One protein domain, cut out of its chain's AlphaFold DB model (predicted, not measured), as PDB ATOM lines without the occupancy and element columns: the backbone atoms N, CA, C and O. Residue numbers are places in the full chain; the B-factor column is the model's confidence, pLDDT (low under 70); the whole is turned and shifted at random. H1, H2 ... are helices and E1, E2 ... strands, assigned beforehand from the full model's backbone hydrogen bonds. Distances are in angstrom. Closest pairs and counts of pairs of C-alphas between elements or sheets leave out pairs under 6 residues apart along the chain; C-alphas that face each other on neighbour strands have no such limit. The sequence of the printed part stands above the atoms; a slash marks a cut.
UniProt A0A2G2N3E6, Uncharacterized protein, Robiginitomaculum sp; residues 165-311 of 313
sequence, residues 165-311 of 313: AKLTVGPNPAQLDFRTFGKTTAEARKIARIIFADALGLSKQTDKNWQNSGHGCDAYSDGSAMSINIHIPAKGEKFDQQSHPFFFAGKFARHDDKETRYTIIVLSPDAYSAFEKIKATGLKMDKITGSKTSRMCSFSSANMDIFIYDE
ATOM      1  N   ALA A 165      37.607  11.404  99.552       95.31
ATOM      2  CA  ALA A 165      37.250   9.993  99.575       95.31
ATOM      3  C   ALA A 165      37.879   9.257  98.388       95.31
ATOM      4  O   ALA A 165      38.047   9.831  97.308       95.31
ATOM      5  N   LYS A 166      38.176   7.967  98.577       96.75
ATOM      6  CA  LYS A 166      38.747   7.129  97.520       96.75
ATOM      7  C   LYS A 166      37.772   6.936  96.362       96.75
ATOM      8  O   LYS A 166      38.195   6.982  95.212       96.75
ATOM      9  N   LEU A 167      36.483   6.769  96.650       97.69
ATOM     10  CA  LEU A 167      35.422   6.707  95.652       97.69
ATOM     11  C   LEU A 167      34.318   7.720  95.975       97.69
ATOM     12  O   LEU A 167      33.807   7.784  97.088       97.69
ATOM     13  N   THR A 168      33.912   8.507  94.982       96.75
ATOM     14  CA  THR A 168      32.718   9.357  95.035       96.75
ATOM     15  C   THR A 168      31.918   9.160  93.758       96.75
ATOM     16  O   THR A 168      32.457   9.252  92.656       96.75
ATOM     17  N   VAL A 169      30.627   8.872  93.900       94.56
ATOM     18  CA  VAL A 169      29.746   8.518  92.785       94.56
ATOM     19  C   VAL A 169      28.467   9.338  92.875       94.56
ATOM     20  O   VAL A 169      27.912   9.494  93.961       94.56
ATOM     21  N   GLY A 170      27.984   9.852  91.747       89.56
ATOM     22  CA  GLY A 170      26.700  10.544  91.688       89.56
ATOM     23  C   GLY A 170      25.998  10.348  90.345       89.56
ATOM     24  O   GLY A 170      26.632  10.565  89.307       89.56
ATOM     25  N   PRO A 171      24.704   9.977  90.342       90.50
ATOM     26  CA  PRO A 171      23.923   9.444  91.477       90.50
ATOM     27  C   PRO A 171      24.509   8.134  92.058       90.50
ATOM     28  O   PRO A 171      25.126   7.371  91.317       90.50
ATOM     29  N   ASN A 172      24.333   7.868  93.363       91.56
ATOM     30  CA  ASN A 172      24.837   6.658  94.046       91.56
ATOM     31  C   ASN A 172      23.697   5.660  94.360       91.56
ATOM     32  O   ASN A 172      22.694   6.080  94.941       91.56
ATOM     33  N   PRO A 173      23.850   4.352  94.073       93.69
ATOM     34  CA  PRO A 173      24.959   3.732  93.337       93.69
ATOM     35  C   PRO A 173      24.924   4.046  91.840       93.69
ATOM     36  O   PRO A 173      23.847   4.213  91.265       93.69
ATOM     37  N   ALA A 174      26.095   4.086  91.194       94.56
ATOM     38  CA  ALA A 174      26.143   4.211  89.738       94.56
ATOM     39  C   ALA A 174      25.700   2.901  89.098       94.56
ATOM     40  O   ALA A 174      26.335   1.874  89.316       94.56
ATOM     41  N   GLN A 175      24.639   2.937  88.298       94.06
ATOM     42  CA  GLN A 175      24.120   1.757  87.614       94.06
ATOM     43  C   GLN A 175      24.571   1.784  86.151       94.06
ATOM     44  O   GLN A 175      24.097   2.602  85.362       94.06
ATOM     45  N   LEU A 176      25.494   0.901  85.776       93.25
ATOM     46  CA  LEU A 176      26.098   0.892  84.440       93.25
ATOM     47  C   LEU A 176      25.633  -0.315  83.623       93.25
ATOM     48  O   LEU A 176      25.706  -1.459  84.083       93.25
ATOM     49  N   ASP A 177      25.206  -0.062  82.382       90.19
ATOM     50  CA  ASP A 177      24.938  -1.104  81.391       90.19
ATOM     51  C   ASP A 177      26.229  -1.424  80.631       90.19
ATOM     52  O   ASP A 177      26.628  -0.727  79.694       90.19
ATOM     53  N   PHE A 178      26.894  -2.507  81.029       82.75
ATOM     54  CA  PHE A 178      28.174  -2.889  80.434       82.75
ATOM     55  C   PHE A 178      28.059  -3.698  79.137       82.75
ATOM     56  O   PHE A 178      29.080  -4.134  78.598       82.75
ATOM     57  N   ARG A 179      26.852  -3.896  78.585       81.12
ATOM     58  CA  ARG A 179      26.677  -4.625  77.314       81.12
ATOM     59  C   ARG A 179      27.412  -3.961  76.153       81.12
ATOM     60  O   ARG A 179      27.812  -4.640  75.217       81.12
ATOM     61  N   THR A 180      27.612  -2.648  76.220       78.00
ATOM     62  CA  THR A 180      28.295  -1.866  75.179       78.00
ATOM     63  C   THR A 180      29.823  -1.974  75.234       78.00
ATOM     64  O   THR A 180      30.497  -1.515  74.314       78.00
ATOM     65  N   PHE A 181      30.379  -2.604  76.274       83.38
ATOM     66  CA  PHE A 181      31.814  -2.602  76.561       83.38
ATOM     67  C   PHE A 181      32.547  -3.841  76.027       83.38
ATOM     68  O   PHE A 181      33.771  -3.854  76.025       83.38
ATOM     69  N   GLY A 182      31.842  -4.876  75.556       86.62
ATOM     70  CA  GLY A 182      32.443  -6.095  75.000       86.62
ATOM     71  C   GLY A 182      31.471  -6.874  74.113       86.62
ATOM     72  O   GLY A 182      30.271  -6.612  74.115       86.62
ATOM     73  N   LYS A 183      31.968  -7.857  73.352       89.75
ATOM     74  CA  LYS A 183      31.132  -8.683  72.457       89.75
ATOM     75  C   LYS A 183      30.326  -9.729  73.220       89.75
ATOM     76  O   LYS A 183      29.299 -10.200  72.739       89.75
ATOM     77  N   THR A 184      30.816 -10.129  74.391       91.88
ATOM     78  CA  THR A 184      30.192 -11.145  75.241       91.88
ATOM     79  C   THR A 184      30.104 -10.675  76.685       91.88
ATOM     80  O   THR A 184      30.913  -9.872  77.147       91.88
ATOM     81  N   THR A 185      29.174 -11.254  77.443       89.75
ATOM     82  CA  THR A 185      29.050 -11.033  78.890       89.75
ATOM     83  C   THR A 185      30.351 -11.308  79.652       89.75
ATOM     84  O   THR A 185      30.701 -10.578  80.578       89.75
ATOM     85  N   ALA A 186      31.089 -12.355  79.272       92.38
ATOM     86  CA  ALA A 186      32.353 -12.705  79.916       92.38
ATOM     87  C   ALA A 186      33.440 -11.652  79.651       92.38
ATOM     88  O   ALA A 186      34.186 -11.285  80.559       92.38
ATOM     89  N   GLU A 187      33.500 -11.138  78.422       93.31
ATOM     90  CA  GLU A 187      34.410 -10.061  78.038       93.31
ATOM     91  C   GLU A 187      34.071  -8.757  78.768       93.31
ATOM     92  O   GLU A 187      34.958  -8.159  79.373       93.31
ATOM     93  N   ALA A 188      32.791  -8.379  78.823       92.50
ATOM     94  CA  ALA A 188      32.334  -7.207  79.564       92.50
ATOM     95  C   ALA A 188      32.700  -7.292  81.060       92.50
ATOM     96  O   ALA A 188      33.256  -6.343  81.610       92.50
ATOM     97  N   ARG A 189      32.501  -8.455  81.706       93.75
ATOM     98  CA  ARG A 189      32.938  -8.702  83.100       93.75
ATOM     99  C   ARG A 189      34.444  -8.570  83.278       93.75
ATOM    100  O   ARG A 189      34.902  -8.050  84.294       93.75
ATOM    101  N   LYS A 190      35.220  -9.078  82.318       95.81
ATOM    102  CA  LYS A 190      36.682  -8.995  82.348       95.81
ATOM    103  C   LYS A 190      37.140  -7.540  82.245       95.81
ATOM    104  O   LYS A 190      37.980  -7.133  83.040       95.81
ATOM    105  N   ILE A 191      36.570  -6.769  81.319       95.62
ATOM    106  CA  ILE A 191      36.877  -5.345  81.135       95.62
ATOM    107  C   ILE A 191      36.500  -4.562  82.391       95.62
ATOM    108  O   ILE A 191      37.348  -3.872  82.946       95.62
ATOM    109  N   ALA A 192      35.285  -4.748  82.910       96.00
ATOM    110  CA  ALA A 192      34.842  -4.156  84.168       96.00
ATOM    111  C   ALA A 192      35.810  -4.428  85.329       96.00
ATOM    112  O   ALA A 192      36.185  -3.506  86.050       96.00
ATOM    113  N   ARG A 193      36.261  -5.680  85.489       97.38
ATOM    114  CA  ARG A 193      37.231  -6.039  86.530       97.38
ATOM    115  C   ARG A 193      38.551  -5.291  86.350       97.38
ATOM    116  O   ARG A 193      39.070  -4.762  87.326       97.38
ATOM    117  N   ILE A 194      39.069  -5.217  85.122       97.56
ATOM    118  CA  ILE A 194      40.321  -4.502  84.839       97.56
ATOM    119  C   ILE A 194      40.183  -3.016  85.178       97.56
ATOM    120  O   ILE A 194      41.084  -2.448  85.786       97.56
ATOM    121  N   ILE A 195      39.059  -2.398  84.811       96.88
ATOM    122  CA  ILE A 195      38.808  -0.979  85.066       96.88
ATOM    123  C   ILE A 195      38.669  -0.729  86.568       96.88
ATOM    124  O   ILE A 195      39.460   0.003  87.152       96.88
ATOM    125  N   PHE A 196      37.679  -1.341  87.211       97.69
ATOM    126  CA  PHE A 196      37.283  -0.937  88.555       97.69
ATOM    127  C   PHE A 196      38.110  -1.606  89.652       97.69
ATOM    128  O   PHE A 196      38.499  -0.937  90.603       97.69
ATOM    129  N   ALA A 197      38.437  -2.892  89.520       97.62
ATOM    130  CA  ALA A 197      39.257  -3.569  90.521       97.62
ATOM    131  C   ALA A 197      40.749  -3.355  90.264       97.62
ATOM    132  O   ALA A 197      41.464  -2.864  91.134       97.62
ATOM    133  N   ASP A 198      41.224  -3.676  89.059       98.00
ATOM    134  CA  ASP A 198      42.665  -3.741  88.826       98.00
ATOM    135  C   ASP A 198      43.296  -2.351  88.609       98.00
ATOM    136  O   ASP A 198      44.467  -2.173  88.948       98.00
ATOM    137  N   ALA A 199      42.596  -1.395  87.985       97.62
ATOM    138  CA  ALA A 199      43.124  -0.052  87.707       97.62
ATOM    139  C   ALA A 199      42.727   0.979  88.770       97.62
ATOM    140  O   ALA A 199      43.560   1.787  89.163       97.62
ATOM    141  N   LEU A 200      41.481   0.933  89.246       97.31
ATOM    142  CA  LEU A 200      40.950   1.874  90.240       97.31
ATOM    143  C   LEU A 200      41.040   1.351  91.686       97.31
ATOM    144  O   LEU A 200      40.726   2.076  92.630       97.31
ATOM    145  N   GLY A 201      41.481   0.104  91.886       97.19
ATOM    146  CA  GLY A 201      41.733  -0.457  93.214       97.19
ATOM    147  C   GLY A 201      40.472  -0.648  94.064       97.19
ATOM    148  O   GLY A 201      40.558  -0.520  95.290       97.19
ATOM    149  N   LEU A 202      39.314  -0.890  93.439       97.94
ATOM    150  CA  LEU A 202      38.036  -1.126  94.118       97.94
ATOM    151  C   LEU A 202      37.810  -2.621  94.398       97.94
ATOM    152  O   LEU A 202      38.195  -3.497  93.623       97.94
ATOM    153  N   SER A 203      37.132  -2.923  95.499       98.06
ATOM    154  CA  SER A 203      36.741  -4.281  95.874       98.06
ATOM    155  C   SER A 203      35.493  -4.708  95.113       98.06
ATOM    156  O   SER A 203      34.525  -3.955  95.043       98.06
ATOM    157  N   LYS A 204      35.509  -5.927  94.566       98.00
ATOM    158  CA  LYS A 204      34.400  -6.499  93.799       98.00
ATOM    159  C   LYS A 204      33.544  -7.433  94.658       98.00
ATOM    160  O   LYS A 204      34.069  -8.365  95.260       98.00
ATOM    161  N   GLN A 205      32.228  -7.276  94.579       97.88
ATOM    162  CA  GLN A 205      31.231  -8.226  95.064       97.88
ATOM    163  C   GLN A 205      30.298  -8.628  93.914       97.88
ATOM    164  O   GLN A 205      29.850  -7.779  93.152       97.88
ATOM    165  N   THR A 206      30.003  -9.920  93.770       97.38
ATOM    166  CA  THR A 206      29.093 -10.416  92.726       97.38
ATOM    167  C   THR A 206      27.789 -10.884  93.349       97.38
ATOM    168  O   THR A 206      27.788 -11.810  94.159       97.38
ATOM    169  N   ASP A 207      26.685 -10.302  92.898       96.38
ATOM    170  CA  ASP A 207      25.342 -10.826  93.080       96.38
ATOM    171  C   ASP A 207      24.932 -11.593  91.816       96.38
ATOM    172  O   ASP A 207      24.976 -11.078  90.696       96.38
ATOM    173  N   LYS A 208      24.583 -12.869  91.979       95.12
ATOM    174  CA  LYS A 208      24.196 -13.730  90.856       95.12
ATOM    175  C   LYS A 208      22.744 -13.525  90.430       95.12
ATOM    176  O   LYS A 208      22.417 -13.931  89.319       95.12
ATOM    177  N   ASN A 209      21.906 -12.970  91.301       93.56
ATOM    178  CA  ASN A 209      20.477 -12.818  91.070       93.56
ATOM    179  C   ASN A 209      19.986 -11.503  91.684       93.56
ATOM    180  O   ASN A 209      19.240 -11.484  92.666       93.56
ATOM    181  N   TRP A 210      20.440 -10.401  91.096       93.25
ATOM    182  CA  TRP A 210      20.191  -9.063  91.597       93.25
ATOM    183  C   TRP A 210      18.690  -8.791  91.678       93.25
ATOM    184  O   TRP A 210      17.973  -8.893  90.681       93.25
ATOM    185  N   GLN A 211      18.207  -8.505  92.890       92.12
ATOM    186  CA  GLN A 211      16.786  -8.286  93.198       92.12
ATOM    187  C   GLN A 211      15.841  -9.392  92.691       92.12
ATOM    188  O   GLN A 211      14.685  -9.127  92.375       92.12
ATOM    189  N   ASN A 212      16.312 -10.640  92.613       92.50
ATOM    190  CA  ASN A 212      15.554 -11.769  92.060       92.50
ATOM    191  C   ASN A 212      15.134 -11.604  90.584       92.50
ATOM    192  O   ASN A 212      14.212 -12.279  90.132       92.50
ATOM    193  N   SER A 213      15.802 -10.730  89.828       90.31
ATOM    194  CA  SER A 213      15.489 -10.466  88.414       90.31
ATOM    195  C   SER A 213      16.014 -11.530  87.441       90.31
ATOM    196  O   SER A 213      15.749 -11.456  86.250       90.31
ATOM    197  N   GLY A 214      16.817 -12.488  87.910       91.50
ATOM    198  CA  GLY A 214      17.579 -13.416  87.070       91.50
ATOM    199  C   GLY A 214      18.857 -12.804  86.482       91.50
ATOM    200  O   GLY A 214      19.701 -13.525  85.945       91.50
ATOM    201  N   HIS A 215      19.042 -11.488  86.602       92.69
ATOM    202  CA  HIS A 215      20.221 -10.773  86.127       92.69
ATOM    203  C   HIS A 215      21.338 -10.761  87.178       92.69
ATOM    204  O   HIS A 215      21.096 -10.767  88.385       92.69
ATOM    205  N   GLY A 216      22.591 -10.756  86.722       94.12
ATOM    206  CA  GLY A 216      23.747 -10.645  87.609       94.12
ATOM    207  C   GLY A 216      24.171  -9.190  87.789       94.12
ATOM    208  O   GLY A 216      24.085  -8.407  86.846       94.12
ATOM    209  N   CYS A 217      24.712  -8.852  88.955       95.81
ATOM    210  CA  CYS A 217      25.294  -7.543  89.230       95.81
ATOM    211  C   CYS A 217      26.686  -7.703  89.851       95.81
ATOM    212  O   CYS A 217      26.855  -8.388  90.856       95.81
ATOM    213  N   ASP A 218      27.689  -7.058  89.261       97.50
ATOM    214  CA  ASP A 218      29.013  -6.913  89.865       97.50
ATOM    215  C   ASP A 218      29.109  -5.515  90.497       97.50
ATOM    216  O   ASP A 218      29.129  -4.516  89.779       97.50
ATOM    217  N   ALA A 219      29.158  -5.438  91.826       97.75
ATOM    218  CA  ALA A 219      29.321  -4.200  92.582       97.75
ATOM    219  C   ALA A 219      30.804  -3.946  92.895       97.75
ATOM    220  O   ALA A 219      31.508  -4.845  93.356       97.75
ATOM    221  N   TYR A 220      31.268  -2.719  92.666       98.25
ATOM    222  CA  TYR A 220      32.624  -2.260  92.967       98.25
ATOM    223  C   TYR A 220      32.568  -1.115  93.978       98.25
ATOM    224  O   TYR A 220      31.853  -0.140  93.757       98.25
ATOM    225  N   SER A 221      33.314  -1.224  95.076       97.81
ATOM    226  CA  SER A 221      33.331  -0.232  96.160       97.81
ATOM    227  C   SER A 221      34.730  -0.088  96.760       97.81
ATOM    228  O   SER A 221      35.550  -1.002  96.690       97.81
ATOM    229  N   ASP A 222      35.015   1.056  97.370       97.12
ATOM    230  CA  ASP A 222      36.206   1.277  98.195       97.12
ATOM    231  C   ASP A 222      36.027   0.812  99.657       97.12
ATOM    232  O   ASP A 222      36.932   0.997 100.467       97.12
ATOM    233  N   GLY A 223      34.886   0.195  99.990       96.25
ATOM    234  CA  GLY A 223      34.502  -0.186 101.353       96.25
ATOM    235  C   GLY A 223      33.602   0.844 102.043       96.25
ATOM    236  O   GLY A 223      33.119   0.584 103.145       96.25
ATOM    237  N   SER A 224      33.353   1.993 101.406       95.88
ATOM    238  CA  SER A 224      32.344   2.960 101.838       95.88
ATOM    239  C   SER A 224      30.938   2.580 101.345       95.88
ATOM    240  O   SER A 224      30.726   1.548 100.708       95.88
ATOM    241  N   ALA A 225      29.954   3.444 101.609       95.75
ATOM    242  CA  ALA A 225      28.603   3.315 101.059       95.75
ATOM    243  C   ALA A 225      28.509   3.655  99.554       95.75
ATOM    244  O   ALA A 225      27.430   3.547  98.966       95.75
ATOM    245  N   MET A 226      29.605   4.100  98.931       96.75
ATOM    246  CA  MET A 226      29.650   4.377  97.498       96.75
ATOM    247  C   MET A 226      29.883   3.080  96.726       96.75
ATOM    248  O   MET A 226      30.783   2.301  97.059       96.75
ATOM    249  N   SER A 227      29.096   2.851  95.674       97.12
ATOM    250  CA  SER A 227      29.310   1.701  94.799       97.12
ATOM    251  C   SER A 227      29.012   1.986  93.330       97.12
ATOM    252  O   SER A 227      28.184   2.825  92.964       97.12
ATOM    253  N   ILE A 228      29.719   1.254  92.476       97.50
ATOM    254  CA  ILE A 228      29.496   1.184  91.036       97.50
ATOM    255  C   ILE A 228      28.966  -0.213  90.747       97.50
ATOM    256  O   ILE A 228      29.666  -1.206  90.941       97.50
ATOM    257  N   ASN A 229      27.729  -0.290  90.292       96.69
ATOM    258  CA  ASN A 229      27.013  -1.523  90.038       96.69
ATOM    259  C   ASN A 229      26.939  -1.765  88.537       96.69
ATOM    260  O   ASN A 229      26.412  -0.958  87.769       96.69
ATOM    261  N   ILE A 230      27.478  -2.901  88.123       95.50
ATOM    262  CA  ILE A 230      27.548  -3.285  86.726       95.50
ATOM    263  C   ILE A 230      26.553  -4.399  86.487       95.50
ATOM    264  O   ILE A 230      26.742  -5.525  86.957       95.50
ATOM    265  N   HIS A 231      25.512  -4.077  85.728       94.50
ATOM    266  CA  HIS A 231      24.424  -5.001  85.448       94.50
ATOM    267  C   HIS A 231      24.716  -5.851  84.238       94.50
ATOM    268  O   HIS A 231      25.304  -5.414  83.243       94.50
ATOM    269  N   ILE A 232      24.289  -7.102  84.338       91.06
ATOM    270  CA  ILE A 232      24.625  -8.135  83.381       91.06
ATOM    271  C   ILE A 232      23.363  -8.938  83.103       91.06
ATOM    272  O   ILE A 232      22.887  -9.636  84.002       91.06
ATOM    273  N   PRO A 233      22.830  -8.873  81.872       90.56
ATOM    274  CA  PRO A 233      21.602  -9.577  81.558       90.56
ATOM    275  C   PRO A 233      21.818 -11.085  81.691       90.56
ATOM    276  O   PRO A 233      22.924 -11.605  81.480       90.56
ATOM    277  N   ALA A 234      20.736 -11.794  81.990       88.00
ATOM    278  CA  ALA A 234      20.734 -13.241  81.901       88.00
ATOM    279  C   ALA A 234      20.954 -13.660  80.439       88.00
ATOM    280  O   ALA A 234      20.786 -12.882  79.494       88.00
ATOM    281  N   LYS A 235      21.383 -14.906  80.235       88.25
ATOM    282  CA  LYS A 235      21.735 -15.398  78.902       88.25
ATOM    283  C   LYS A 235      20.522 -15.319  77.964       88.25
ATOM    284  O   LYS A 235      19.585 -16.090  78.112       88.25
ATOM    285  N   GLY A 236      20.600 -14.442  76.962       84.50
ATOM    286  CA  GLY A 236      19.548 -14.254  75.955       84.50
ATOM    287  C   GLY A 236      18.463 -13.244  76.340       84.50
ATOM    288  O   GLY A 236      17.577 -12.987  75.530       84.50
ATOM    289  N   GLU A 237      18.548 -12.637  77.522       88.38
ATOM    290  CA  GLU A 237      17.572 -11.658  77.997       88.38
ATOM    291  C   GLU A 237      18.050 -10.217  77.769       88.38
ATOM    292  O   GLU A 237      19.237  -9.934  77.574       88.38
ATOM    293  N   LYS A 238      17.101  -9.282  77.766       90.19
ATOM    294  CA  LYS A 238      17.362  -7.840  77.766       90.19
ATOM    295  C   LYS A 238      16.864  -7.280  79.088       90.19
ATOM    296  O   LYS A 238      15.857  -7.756  79.593       90.19
ATOM    297  N   PHE A 239      17.527  -6.239  79.584       90.00
ATOM    298  CA  PHE A 239      16.951  -5.427  80.647       90.00
ATOM    299  C   PHE A 239      15.581  -4.904  80.220       90.00
ATOM    300  O   PHE A 239      15.382  -4.569  79.046       90.00
ATOM    301  N   ASP A 240      14.670  -4.818  81.176       89.31
ATOM    302  CA  ASP A 240      13.349  -4.232  81.010       89.31
ATOM    303  C   ASP A 240      13.118  -3.122  82.044       89.31
ATOM    304  O   ASP A 240      13.889  -2.944  82.989       89.31
ATOM    305  N   GLN A 241      12.051  -2.345  81.852       87.69
ATOM    306  CA  GLN A 241      11.719  -1.223  82.734       87.69
ATOM    307  C   GLN A 241      11.349  -1.654  84.158       87.69
ATOM    308  O   GLN A 241      11.387  -0.820  85.057       87.69
ATOM    309  N   GLN A 242      10.957  -2.916  84.368       87.75
ATOM    310  CA  GLN A 242      10.536  -3.403  85.683       87.75
ATOM    311  C   GLN A 242      11.745  -3.761  86.544       87.75
ATOM    312  O   GLN A 242      11.823  -3.357  87.700       87.75
ATOM    313  N   SER A 243      12.696  -4.485  85.964       86.62
ATOM    314  CA  SER A 243      13.929  -4.896  86.619       86.62
ATOM    315  C   SER A 243      14.951  -3.760  86.669       86.62
ATOM    316  O   SER A 243      15.614  -3.590  87.680       86.62
ATOM    317  N   HIS A 244      15.083  -2.957  85.608       89.75
ATOM    318  CA  HIS A 244      16.149  -1.954  85.478       89.75
ATOM    319  C   HIS A 244      15.607  -0.592  85.016       89.75
ATOM    320  O   HIS A 244      16.013  -0.090  83.963       89.75
ATOM    321  N   PRO A 245      14.705   0.051  85.783       84.56
ATOM    322  CA  PRO A 245      14.069   1.308  85.379       84.56
ATOM    323  C   PRO A 245      15.070   2.430  85.058       84.56
ATOM    324  O   PRO A 245      14.803   3.252  84.192       84.56
ATOM    325  N   PHE A 246      16.247   2.430  85.691       83.88
ATOM    326  CA  PHE A 246      17.313   3.430  85.517       83.88
ATOM    327  C   PHE A 246      18.035   3.384  84.158       83.88
ATOM    328  O   PHE A 246      18.768   4.316  83.839       83.88
ATOM    329  N   PHE A 247      17.850   2.331  83.352       83.31
ATOM    330  CA  PHE A 247      18.376   2.277  81.978       83.31
ATOM    331  C   PHE A 247      17.411   2.838  80.934       83.31
ATOM    332  O   PHE A 247      17.754   2.928  79.755       83.31
ATOM    333  N   PHE A 248      16.197   3.207  81.339       82.19
ATOM    334  CA  PHE A 248      15.170   3.696  80.435       82.19
ATOM    335  C   PHE A 248      14.803   5.126  80.811       82.19
ATOM    336  O   PHE A 248      14.609   5.436  81.982       82.19
ATOM    337  N   ALA A 249      14.682   5.995  79.806       74.50
ATOM    338  CA  ALA A 249      14.185   7.348  80.021       74.50
ATOM    339  C   ALA A 249      12.800   7.301  80.695       74.50
ATOM    340  O   ALA A 249      11.945   6.480  80.335       74.50
ATOM    341  N   GLY A 250      12.585   8.169  81.686       66.25
ATOM    342  CA  GLY A 250      11.311   8.263  82.391       66.25
ATOM    343  C   GLY A 250      10.179   8.680  81.445       66.25
ATOM    344  O   GLY A 250      10.373   9.480  80.539       66.25
ATOM    345  N   LYS A 251       8.958   8.169  81.655       50.75
ATOM    346  CA  LYS A 251       7.773   8.528  80.839       50.75
ATOM    347  C   LYS A 251       7.217   9.942  81.104       50.75
ATOM    348  O   LYS A 251       6.223  10.316  80.485       50.75
ATOM    349  N   PHE A 252       7.797  10.724  82.019       49.12
ATOM    350  CA  PHE A 252       7.266  12.035  82.414       49.12
ATOM    351  C   PHE A 252       8.067  13.188  81.787       49.12
ATOM    352  O   PHE A 252       9.193  13.477  82.179       49.12
ATOM    353  N   ALA A 253       7.424  13.888  80.848       43.88
ATOM    354  CA  ALA A 253       7.974  14.883  79.916       43.88
ATOM    355  C   ALA A 253       8.522  16.202  80.518       43.88
ATOM    356  O   ALA A 253       8.598  17.209  79.813       43.88
ATOM    357  N   ARG A 254       8.864  16.261  81.812       49.78
ATOM    358  CA  ARG A 254       9.434  17.478  82.431       49.78
ATOM    359  C   ARG A 254      10.832  17.317  83.032       49.78
ATOM    360  O   ARG A 254      11.461  18.345  83.255       49.78
ATOM    361  N   HIS A 255      11.345  16.098  83.219       49.28
ATOM    362  CA  HIS A 255      12.653  15.866  83.853       49.28
ATOM    363  C   HIS A 255      13.406  14.674  83.233       49.28
ATOM    364  O   HIS A 255      13.532  13.636  83.856       49.28
ATOM    365  N   ASP A 256      13.934  14.858  82.021       55.25
ATOM    366  CA  ASP A 256      14.931  13.992  81.355       55.25
ATOM    367  C   ASP A 256      14.414  12.904  80.396       55.25
ATOM    368  O   ASP A 256      14.331  11.719  80.710       55.25
ATOM    369  N   ASP A 257      14.282  13.287  79.121       65.62
ATOM    370  CA  ASP A 257      14.289  12.362  77.971       65.62
ATOM    371  C   ASP A 257      15.684  11.732  77.720       65.62
ATOM    372  O   ASP A 257      15.956  11.188  76.647       65.62
ATOM    373  N   LYS A 258      16.625  11.860  78.662       71.81
ATOM    374  CA  LYS A 258      18.024  11.453  78.501       71.81
ATOM    375  C   LYS A 258      18.390  10.386  79.517       71.81
ATOM    376  O   LYS A 258      17.949  10.417  80.657       71.81
ATOM    377  N   GLU A 259      19.236   9.460  79.083       75.44
ATOM    378  CA  GLU A 259      19.832   8.457  79.959       75.44
ATOM    379  C   GLU A 259      20.600   9.136  81.104       75.44
ATOM    380  O   GLU A 259      21.362  10.084  80.869       75.44
ATOM    381  N   THR A 260      20.399   8.656  82.335       83.81
ATOM    382  CA  THR A 260      21.096   9.165  83.518       83.81
ATOM    383  C   THR A 260      22.597   9.033  83.321       83.81
ATOM    384  O   THR A 260      23.111   7.944  83.064       83.81
ATOM    385  N   ARG A 261      23.309  10.154  83.447       88.25
ATOM    386  CA  ARG A 261      24.764  10.191  83.327       88.25
ATOM    387  C   ARG A 261      25.400  10.162  84.711       88.25
ATOM    388  O   ARG A 261      25.119  11.029  85.531       88.25
ATOM    389  N   TYR A 262      26.270   9.192  84.954       93.38
ATOM    390  CA  TYR A 262      26.957   9.006  86.226       93.38
ATOM    391  C   TYR A 262      28.308   9.712  86.226       93.38
ATOM    392  O   TYR A 262      29.120   9.525  85.323       93.38
ATOM    393  N   THR A 263      28.575  10.493  87.264       95.81
ATOM    394  CA  THR A 263      29.905  11.038  87.541       95.81
ATOM    395  C   THR A 263      30.592  10.147  88.565       95.81
ATOM    396  O   THR A 263      30.069   9.930  89.656       95.81
ATOM    397  N   ILE A 264      31.764   9.633  88.207       97.44
ATOM    398  CA  ILE A 264      32.578   8.751  89.041       97.44
ATOM    399  C   ILE A 264      33.917   9.446  89.270       97.44
ATOM    400  O   ILE A 264      34.673   9.691  88.331       97.44
ATOM    401  N   ILE A 265      34.207   9.765  90.522       97.69
ATOM    402  CA  ILE A 265      35.473  10.346  90.954       97.69
ATOM    403  C   ILE A 265      36.209   9.296  91.775       97.69
ATOM    404  O   ILE A 265      35.651   8.748  92.726       97.69
ATOM    405  N   VAL A 266      37.455   9.018  91.404       97.81
ATOM    406  CA  VAL A 266      38.304   8.052  92.101       97.81
ATOM    407  C   VAL A 266      39.648   8.676  92.416       97.81
ATOM    408  O   VAL A 266      40.250   9.320  91.558       97.81
ATOM    409  N   LEU A 267      40.123   8.448  93.632       97.44
ATOM    410  CA  LEU A 267      41.484   8.749  94.041       97.44
ATOM    411  C   LEU A 267      42.352   7.491  93.840       97.44
ATOM    412  O   LEU A 267      41.983   6.400  94.275       97.44
ATOM    413  N   SER A 268      43.461   7.633  93.110       97.06
ATOM    414  CA  SER A 268      44.366   6.545  92.721       97.06
ATOM    415  C   SER A 268      45.819   6.905  93.055       97.06
ATOM    416  O   SER A 268      46.213   8.050  92.818       97.06
ATOM    417  N   PRO A 269      46.658   5.947  93.497       96.56
ATOM    418  CA  PRO A 269      48.083   6.190  93.749       96.56
ATOM    419  C   PRO A 269      48.857   6.737  92.540       96.56
ATOM    420  O   PRO A 269      49.855   7.436  92.695       96.56
ATOM    421  N   ASP A 270      48.416   6.388  91.327       97.00
ATOM    422  CA  ASP A 270      48.931   6.943  90.076       97.00
ATOM    423  C   ASP A 270      47.781   7.066  89.067       97.00
ATOM    424  O   ASP A 270      47.313   6.076  88.487       97.00
ATOM    425  N   ALA A 271      47.288   8.292  88.880       97.31
ATOM    426  CA  ALA A 271      46.125   8.546  88.033       97.31
ATOM    427  C   ALA A 271      46.392   8.219  86.558       97.31
ATOM    428  O   ALA A 271      45.522   7.678  85.870       97.31
ATOM    429  N   TYR A 272      47.599   8.517  86.071       97.56
ATOM    430  CA  TYR A 272      47.958   8.306  84.672       97.56
ATOM    431  C   TYR A 272      48.167   6.821  84.358       97.56
ATOM    432  O   TYR A 272      47.697   6.333  83.329       97.56
ATOM    433  N   SER A 273      48.810   6.075  85.260       97.50
ATOM    434  CA  SER A 273      48.965   4.622  85.133       97.50
ATOM    435  C   SER A 273      47.609   3.911  85.126       97.50
ATOM    436  O   SER A 273      47.357   3.066  84.260       97.50
ATOM    437  N   ALA A 274      46.701   4.301  86.030       97.88
ATOM    438  CA  ALA A 274      45.334   3.792  86.045       97.88
ATOM    439  C   ALA A 274      44.606   4.104  84.727       97.88
ATOM    440  O   ALA A 274      44.013   3.208  84.123       97.88
ATOM    441  N   PHE A 275      44.708   5.340  84.231       98.12
ATOM    442  CA  PHE A 275      44.117   5.746  82.958       98.12
ATOM    443  C   PHE A 275      44.629   4.915  81.769       98.12
ATOM    444  O   PHE A 275      43.823   4.382  81.004       98.12
ATOM    445  N   GLU A 276      45.946   4.738  81.621       98.12
ATOM    446  CA  GLU A 276      46.520   3.945  80.524       98.12
ATOM    447  C   GLU A 276      46.126   2.460  80.622       98.12
ATOM    448  O   GLU A 276      45.838   1.828  79.603       98.12
ATOM    449  N   LYS A 277      46.004   1.911  81.839       97.94
ATOM    450  CA  LYS A 277      45.501   0.545  82.056       97.94
ATOM    451  C   LYS A 277      44.045   0.386  81.613       97.94
ATOM    452  O   LYS A 277      43.703  -0.623  81.000       97.94
ATOM    453  N   ILE A 278      43.198   1.384  81.871       97.69
ATOM    454  CA  ILE A 278      41.806   1.408  81.392       97.69
ATOM    455  C   ILE A 278      41.784   1.548  79.867       97.69
ATOM    456  O   ILE A 278      41.075   0.805  79.192       97.69
ATOM    457  N   LYS A 279      42.588   2.443  79.294       97.38
ATOM    458  CA  LYS A 279      42.683   2.647  77.842       97.38
ATOM    459  C   LYS A 279      43.117   1.378  77.101       97.38
ATOM    460  O   LYS A 279      42.566   1.064  76.048       97.38
ATOM    461  N   ALA A 280      44.025   0.594  77.687       97.56
ATOM    462  CA  ALA A 280      44.480  -0.688  77.144       97.56
ATOM    463  C   ALA A 280      43.377  -1.761  77.051       97.56
ATOM    464  O   ALA A 280      43.548  -2.750  76.339       97.56
ATOM    465  N   THR A 281      42.229  -1.576  77.717       96.44
ATOM    466  CA  THR A 281      41.076  -2.483  77.571       96.44
ATOM    467  C   THR A 281      40.375  -2.368  76.215       96.44
ATOM    468  O   THR A 281      39.545  -3.215  75.896       96.44
ATOM    469  N   GLY A 282      40.687  -1.338  75.418       95.62
ATOM    470  CA  GLY A 282      39.978  -1.048  74.171       95.62
ATOM    471  C   GLY A 282      38.638  -0.340  74.382       95.62
ATOM    472  O   GLY A 282      37.848  -0.234  73.445       95.62
ATOM    473  N   LEU A 283      38.375   0.155  75.596       94.50
ATOM    474  CA  LEU A 283      37.185   0.935  75.895       94.50
ATOM    475  C   LEU A 283      37.102   2.177  74.996       94.50
ATOM    476  O   LEU A 283      38.040   2.972  74.928       94.50
ATOM    477  N   LYS A 284      35.946   2.392  74.360       95.06
ATOM    478  CA  LYS A 284      35.656   3.643  73.660       95.06
ATOM    479  C   LYS A 284      35.588   4.793  74.669       95.06
ATOM    480  O   LYS A 284      34.681   4.842  75.499       95.06
ATOM    481  N   MET A 285      36.544   5.710  74.568       96.44
ATOM    482  CA  MET A 285      36.657   6.897  75.410       96.44
ATOM    483  C   MET A 285      36.468   8.162  74.574       96.44
ATOM    484  O   MET A 285      37.118   8.334  73.546       96.44
ATOM    485  N   ASP A 286      35.629   9.064  75.064       96.62
ATOM    486  CA  ASP A 286      35.396  10.401  74.529       96.62
ATOM    487  C   ASP A 286      35.871  11.458  75.542       96.62
ATOM    488  O   ASP A 286      36.078  11.158  76.719       96.62
ATOM    489  N   LYS A 287      36.037  12.716  75.106       95.62
ATOM    490  CA  LYS A 287      36.393  13.867  75.972       95.62
ATOM    491  C   LYS A 287      37.574  13.594  76.923       95.62
ATOM    492  O   LYS A 287      37.540  13.965  78.097       95.62
ATOM    493  N   ILE A 288      38.605  12.929  76.410       97.19
ATOM    494  CA  ILE A 288      39.798  12.586  77.183       97.19
ATOM    495  C   ILE A 288      40.512  13.870  77.613       97.19
ATOM    496  O   ILE A 288      40.777  14.744  76.786       97.19
ATOM    497  N   THR A 289      40.848  13.968  78.897       95.56
ATOM    498  CA  THR A 289      41.727  15.013  79.432       95.56
ATOM    499  C   THR A 289      42.769  14.408  80.368       95.56
ATOM    500  O   THR A 289      42.579  13.313  80.899       95.56
ATOM    501  N   GLY A 290      43.872  15.127  80.570       93.06
ATOM    502  CA  GLY A 290      44.995  14.681  81.387       93.06
ATOM    503  C   GLY A 290      46.217  14.281  80.563       93.06
ATOM    504  O   GLY A 290      46.171  14.099  79.347       93.06
ATOM    505  N   SER A 291      47.345  14.193  81.249       93.94
ATOM    506  CA  SER A 291      48.663  13.849  80.726       93.94
ATOM    507  C   SER A 291      49.460  13.152  81.830       93.94
ATOM    508  O   SER A 291      49.039  13.147  82.985       93.94
ATOM    509  N   LYS A 292      50.652  12.640  81.509       94.56
ATOM    510  CA  LYS A 292      51.551  12.012  82.493       94.56
ATOM    511  C   LYS A 292      51.898  12.909  83.692       94.56
ATOM    512  O   LYS A 292      52.232  12.399  84.751       94.56
ATOM    513  N   THR A 293      51.849  14.229  83.521       91.69
ATOM    514  CA  THR A 293      52.141  15.217  84.573       91.69
ATOM    515  C   THR A 293      50.883  15.824  85.191       91.69
ATOM    516  O   THR A 293      50.982  16.692  86.055       91.69
ATOM    517  N   SER A 294      49.698  15.423  84.729       91.38
ATOM    518  CA  SER A 294      48.440  15.951  85.243       91.38
ATOM    519  C   SER A 294      48.063  15.255  86.543       91.38
ATOM    520  O   SER A 294      48.113  14.034  86.639       91.38
ATOM    521  N   ARG A 295      47.583  16.041  87.507       93.75
ATOM    522  CA  ARG A 295      47.018  15.557  88.780       93.75
ATOM    523  C   ARG A 295      45.699  14.804  88.608       93.75
ATOM    524  O   ARG A 295      45.225  14.151  89.529       93.75
ATOM    525  N   MET A 296      45.088  14.937  87.432       96.06
ATOM    526  CA  MET A 296      43.822  14.322  87.082       96.06
ATOM    527  C   MET A 296      43.867  13.830  85.636       96.06
ATOM    528  O   MET A 296      44.310  14.554  84.739       96.06
ATOM    529  N   CYS A 297      43.356  12.625  85.410       97.25
ATOM    530  CA  CYS A 297      42.974  12.132  84.091       97.25
ATOM    531  C   CYS A 297      41.457  11.947  84.059       97.25
ATOM    532  O   CYS A 297      40.863  11.513  85.045       97.25
ATOM    533  N   SER A 298      40.809  12.266  82.943       97.38
ATOM    534  CA  SER A 298      39.367  12.056  82.807       97.38
ATOM    535  C   SER A 298      38.991  11.545  81.433       97.38
ATOM    536  O   SER A 298      39.666  11.830  80.446       97.38
ATOM    537  N   PHE A 299      37.862  10.856  81.360       97.81
ATOM    538  CA  PHE A 299      37.239  10.482  80.099       97.81
ATOM    539  C   PHE A 299      35.741  10.254  80.289       97.81
ATOM    540  O   PHE A 299      35.255   9.995  81.388       97.81
ATOM    541  N   SER A 300      35.021  10.326  79.182       96.31
ATOM    542  CA  SER A 300      33.617   9.965  79.070       96.31
ATOM    543  C   SER A 300      33.502   8.625  78.348       96.31
ATOM    544  O   SER A 300      34.207   8.389  77.370       96.31
ATOM    545  N   SER A 301      32.604   7.748  78.779       94.75
ATOM    546  CA  SER A 301      32.274   6.526  78.040       94.75
ATOM    547  C   SER A 301      30.833   6.128  78.330       94.75
ATOM    548  O   SER A 301      30.431   6.121  79.487       94.75
ATOM    549  N   ALA A 302      30.040   5.846  77.294       90.44
ATOM    550  CA  ALA A 302      28.603   5.599  77.429       90.44
ATOM    551  C   ALA A 302      27.912   6.674  78.311       90.44
ATOM    552  O   ALA A 302      28.013   7.882  78.040       90.44
ATOM    553  N   ASN A 303      27.251   6.239  79.381       90.00
ATOM    554  CA  ASN A 303      26.556   7.067  80.357       90.00
ATOM    555  C   ASN A 303      27.408   7.403  81.597       90.00
ATOM    556  O   ASN A 303      26.852   7.820  82.605       90.00
ATOM    557  N   MET A 304      28.739   7.275  81.548       94.19
ATOM    558  CA  MET A 304      29.620   7.654  82.660       94.19
ATOM    559  C   MET A 304      30.681   8.689  82.272       94.19
ATOM    560  O   MET A 304      31.220   8.687  81.161       94.19
ATOM    561  N   ASP A 305      30.990   9.562  83.225       96.38
ATOM    562  CA  ASP A 305      32.135  10.466  83.232       96.38
ATOM    563  C   ASP A 305      33.050  10.063  84.393       96.38
ATOM    564  O   ASP A 305      32.650  10.127  85.555       96.38
ATOM    565  N   ILE A 306      34.266   9.619  84.074       97.62
ATOM    566  CA  ILE A 306      35.253   9.166  85.057       97.62
ATOM    567  C   ILE A 306      36.322  10.243  85.228       97.62
ATOM    568  O   ILE A 306      36.916  10.703  84.249       97.62
ATOM    569  N   PHE A 307      36.600  10.595  86.481       97.69
ATOM    570  CA  PHE A 307      37.674  11.488  86.900       97.69
ATOM    571  C   PHE A 307      38.591  10.742  87.869       97.69
ATOM    572  O   PHE A 307      38.177  10.363  88.961       97.69
ATOM    573  N   ILE A 308      39.837  10.523  87.462       97.88
ATOM    574  CA  ILE A 308      40.858   9.825  88.245       97.88
ATOM    575  C   ILE A 308      41.833  10.876  88.757       97.88
ATOM    576  O   ILE A 308      42.512  11.513  87.952       97.88
ATOM    577  N   TYR A 309      41.883  11.061  90.069       97.31
ATOM    578  CA  TYR A 309      42.783  11.983  90.753       97.31
ATOM    579  C   TYR A 309      43.976  11.230  91.331       97.31
ATOM    580  O   TYR A 309      43.845  10.086  91.763       97.31
ATOM    581  N   ASP A 310      45.140  11.870  91.316       96.38
ATOM    582  CA  ASP A 310      46.377  11.323  91.866       96.38
ATOM    583  C   ASP A 310      46.455  11.592  93.379       96.38
ATOM    584  O   ASP A 310      46.284  12.730  93.817       96.38
ATOM    585  N   GLU A 311      46.735  10.564  94.181       94.69
ATOM    586  CA  GLU A 311      46.924  10.687  95.637       94.69
ATOM    587  C   GLU A 311      48.110  11.585  96.017       94.69
ATOM    588  O   GLU A 311      48.157  12.112  97.128       94.69
TER     589      GLU A 311
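What this domain is: This is residues 165 to 311 of the 313 residues of an uncharacterized protein of Robiginitomaculum sp (UniProt A0A2G2N3E6). Two sheets, each with a helix over one face, sit edge by edge as a wide V, with H2 and H3 touching each other on its inner side. Each half repeats one plan: a strand, a helical stretch and three antiparallel strands, with E1 added to the larger sheet; from the long link between the halves, residues 251 to 256 stick out. The 147 printed residues include three named helices and nine strands, in the order E1 E2 H1 H2 E3 E4 E5 E6 H3 E7 E8 E9, class mixed. Both sheets are mixed, ordered E1 E6 E9 E8 E7 and E2 E5 E4 E3. The whole is compact, with a radius of gyration of the C-alphas of 15.2 A and spans of 45 by 36 by 30 A.

Where its parts are: E1, residues 167 to 170, begins at C-alpha 167 (35.422, 6.707, 95.652). E2 is residues 174 to 177, H1 178 to 181, and H2 185 to 199, 19.9 A long. E3 is residues 203 to 207, E4 216 to 221, 16.5 A, and E5 228 to 232. E6, residues 262 to 268, measures 18.7 A and begins at C-alpha 262 (26.957, 9.006, 86.226). H3 is residues 271 to 279, 12.3 A, E7 286 to 289, and E8 296 to 301, 16.6 A. E9, residues 304 to 310, measures 19.5 A and ends at C-alpha 310 (46.377, 11.323, 91.866).

How they stand to each other: In the larger sheet E1 and E6 are antiparallel, with N 168 and O 265 at 2.9 A. E6 and E9 are parallel, with N 264 and O 305 at 2.8 A. E7, E8 and E9 form a meander, each strand the antiparallel neighbour of the one before; N 286 and O 300 are 2.8 A apart, N 308 and O 297 2.8 A. H3 is on this sheet, over E9 and E8, at a height of 8.5 A. E6, H3, E7 is a split strand-helix-strand unit, two strands running the same way with others between them, its crossover right-handed; E2, H1 H2, E3 is another, also right-handed. In the smaller sheet E2 and E5 are parallel, with N 229 and O 174 at 2.8 A. E3, E4 and E5 form a second meander, with N 205 and O 219 at 2.8 A and N 218 and O 230 at 2.9 A. H2 is on this sheet, over E5 and E4, at a height of 9.5 A, making two layers, helix and sheet; H1 only grazes it. H1 and H2 touch, the closest C-alphas being those of Phe 181 and Ala 188, 5.5 A. H2, with residues 194 to 199 alone, touches H3 at a shallow tilt of 12 degrees, opposite ways, closest at the C-alphas of Ala 199 and Ala 274, 4.7 A. Between the sheets, the closest C-alphas of E2 and E6 are those of Ala 174 and Tyr 262, 6.0 A. Each O i to N i+4 pair of H3 is within hydrogen-bond range, and 10 of 11 in H2; H1 is too short for one.

The domain as a whole: The C-alphas farthest apart, of Asn 212 and Thr 293, are 46.1 A apart. The printed part has no cut. The link E5 to E6, 29 residues, is long; within it residues 251 to 256 stand free. The mean pLDDT of the printed part is 91.3, with residues 250 to 257 under 70.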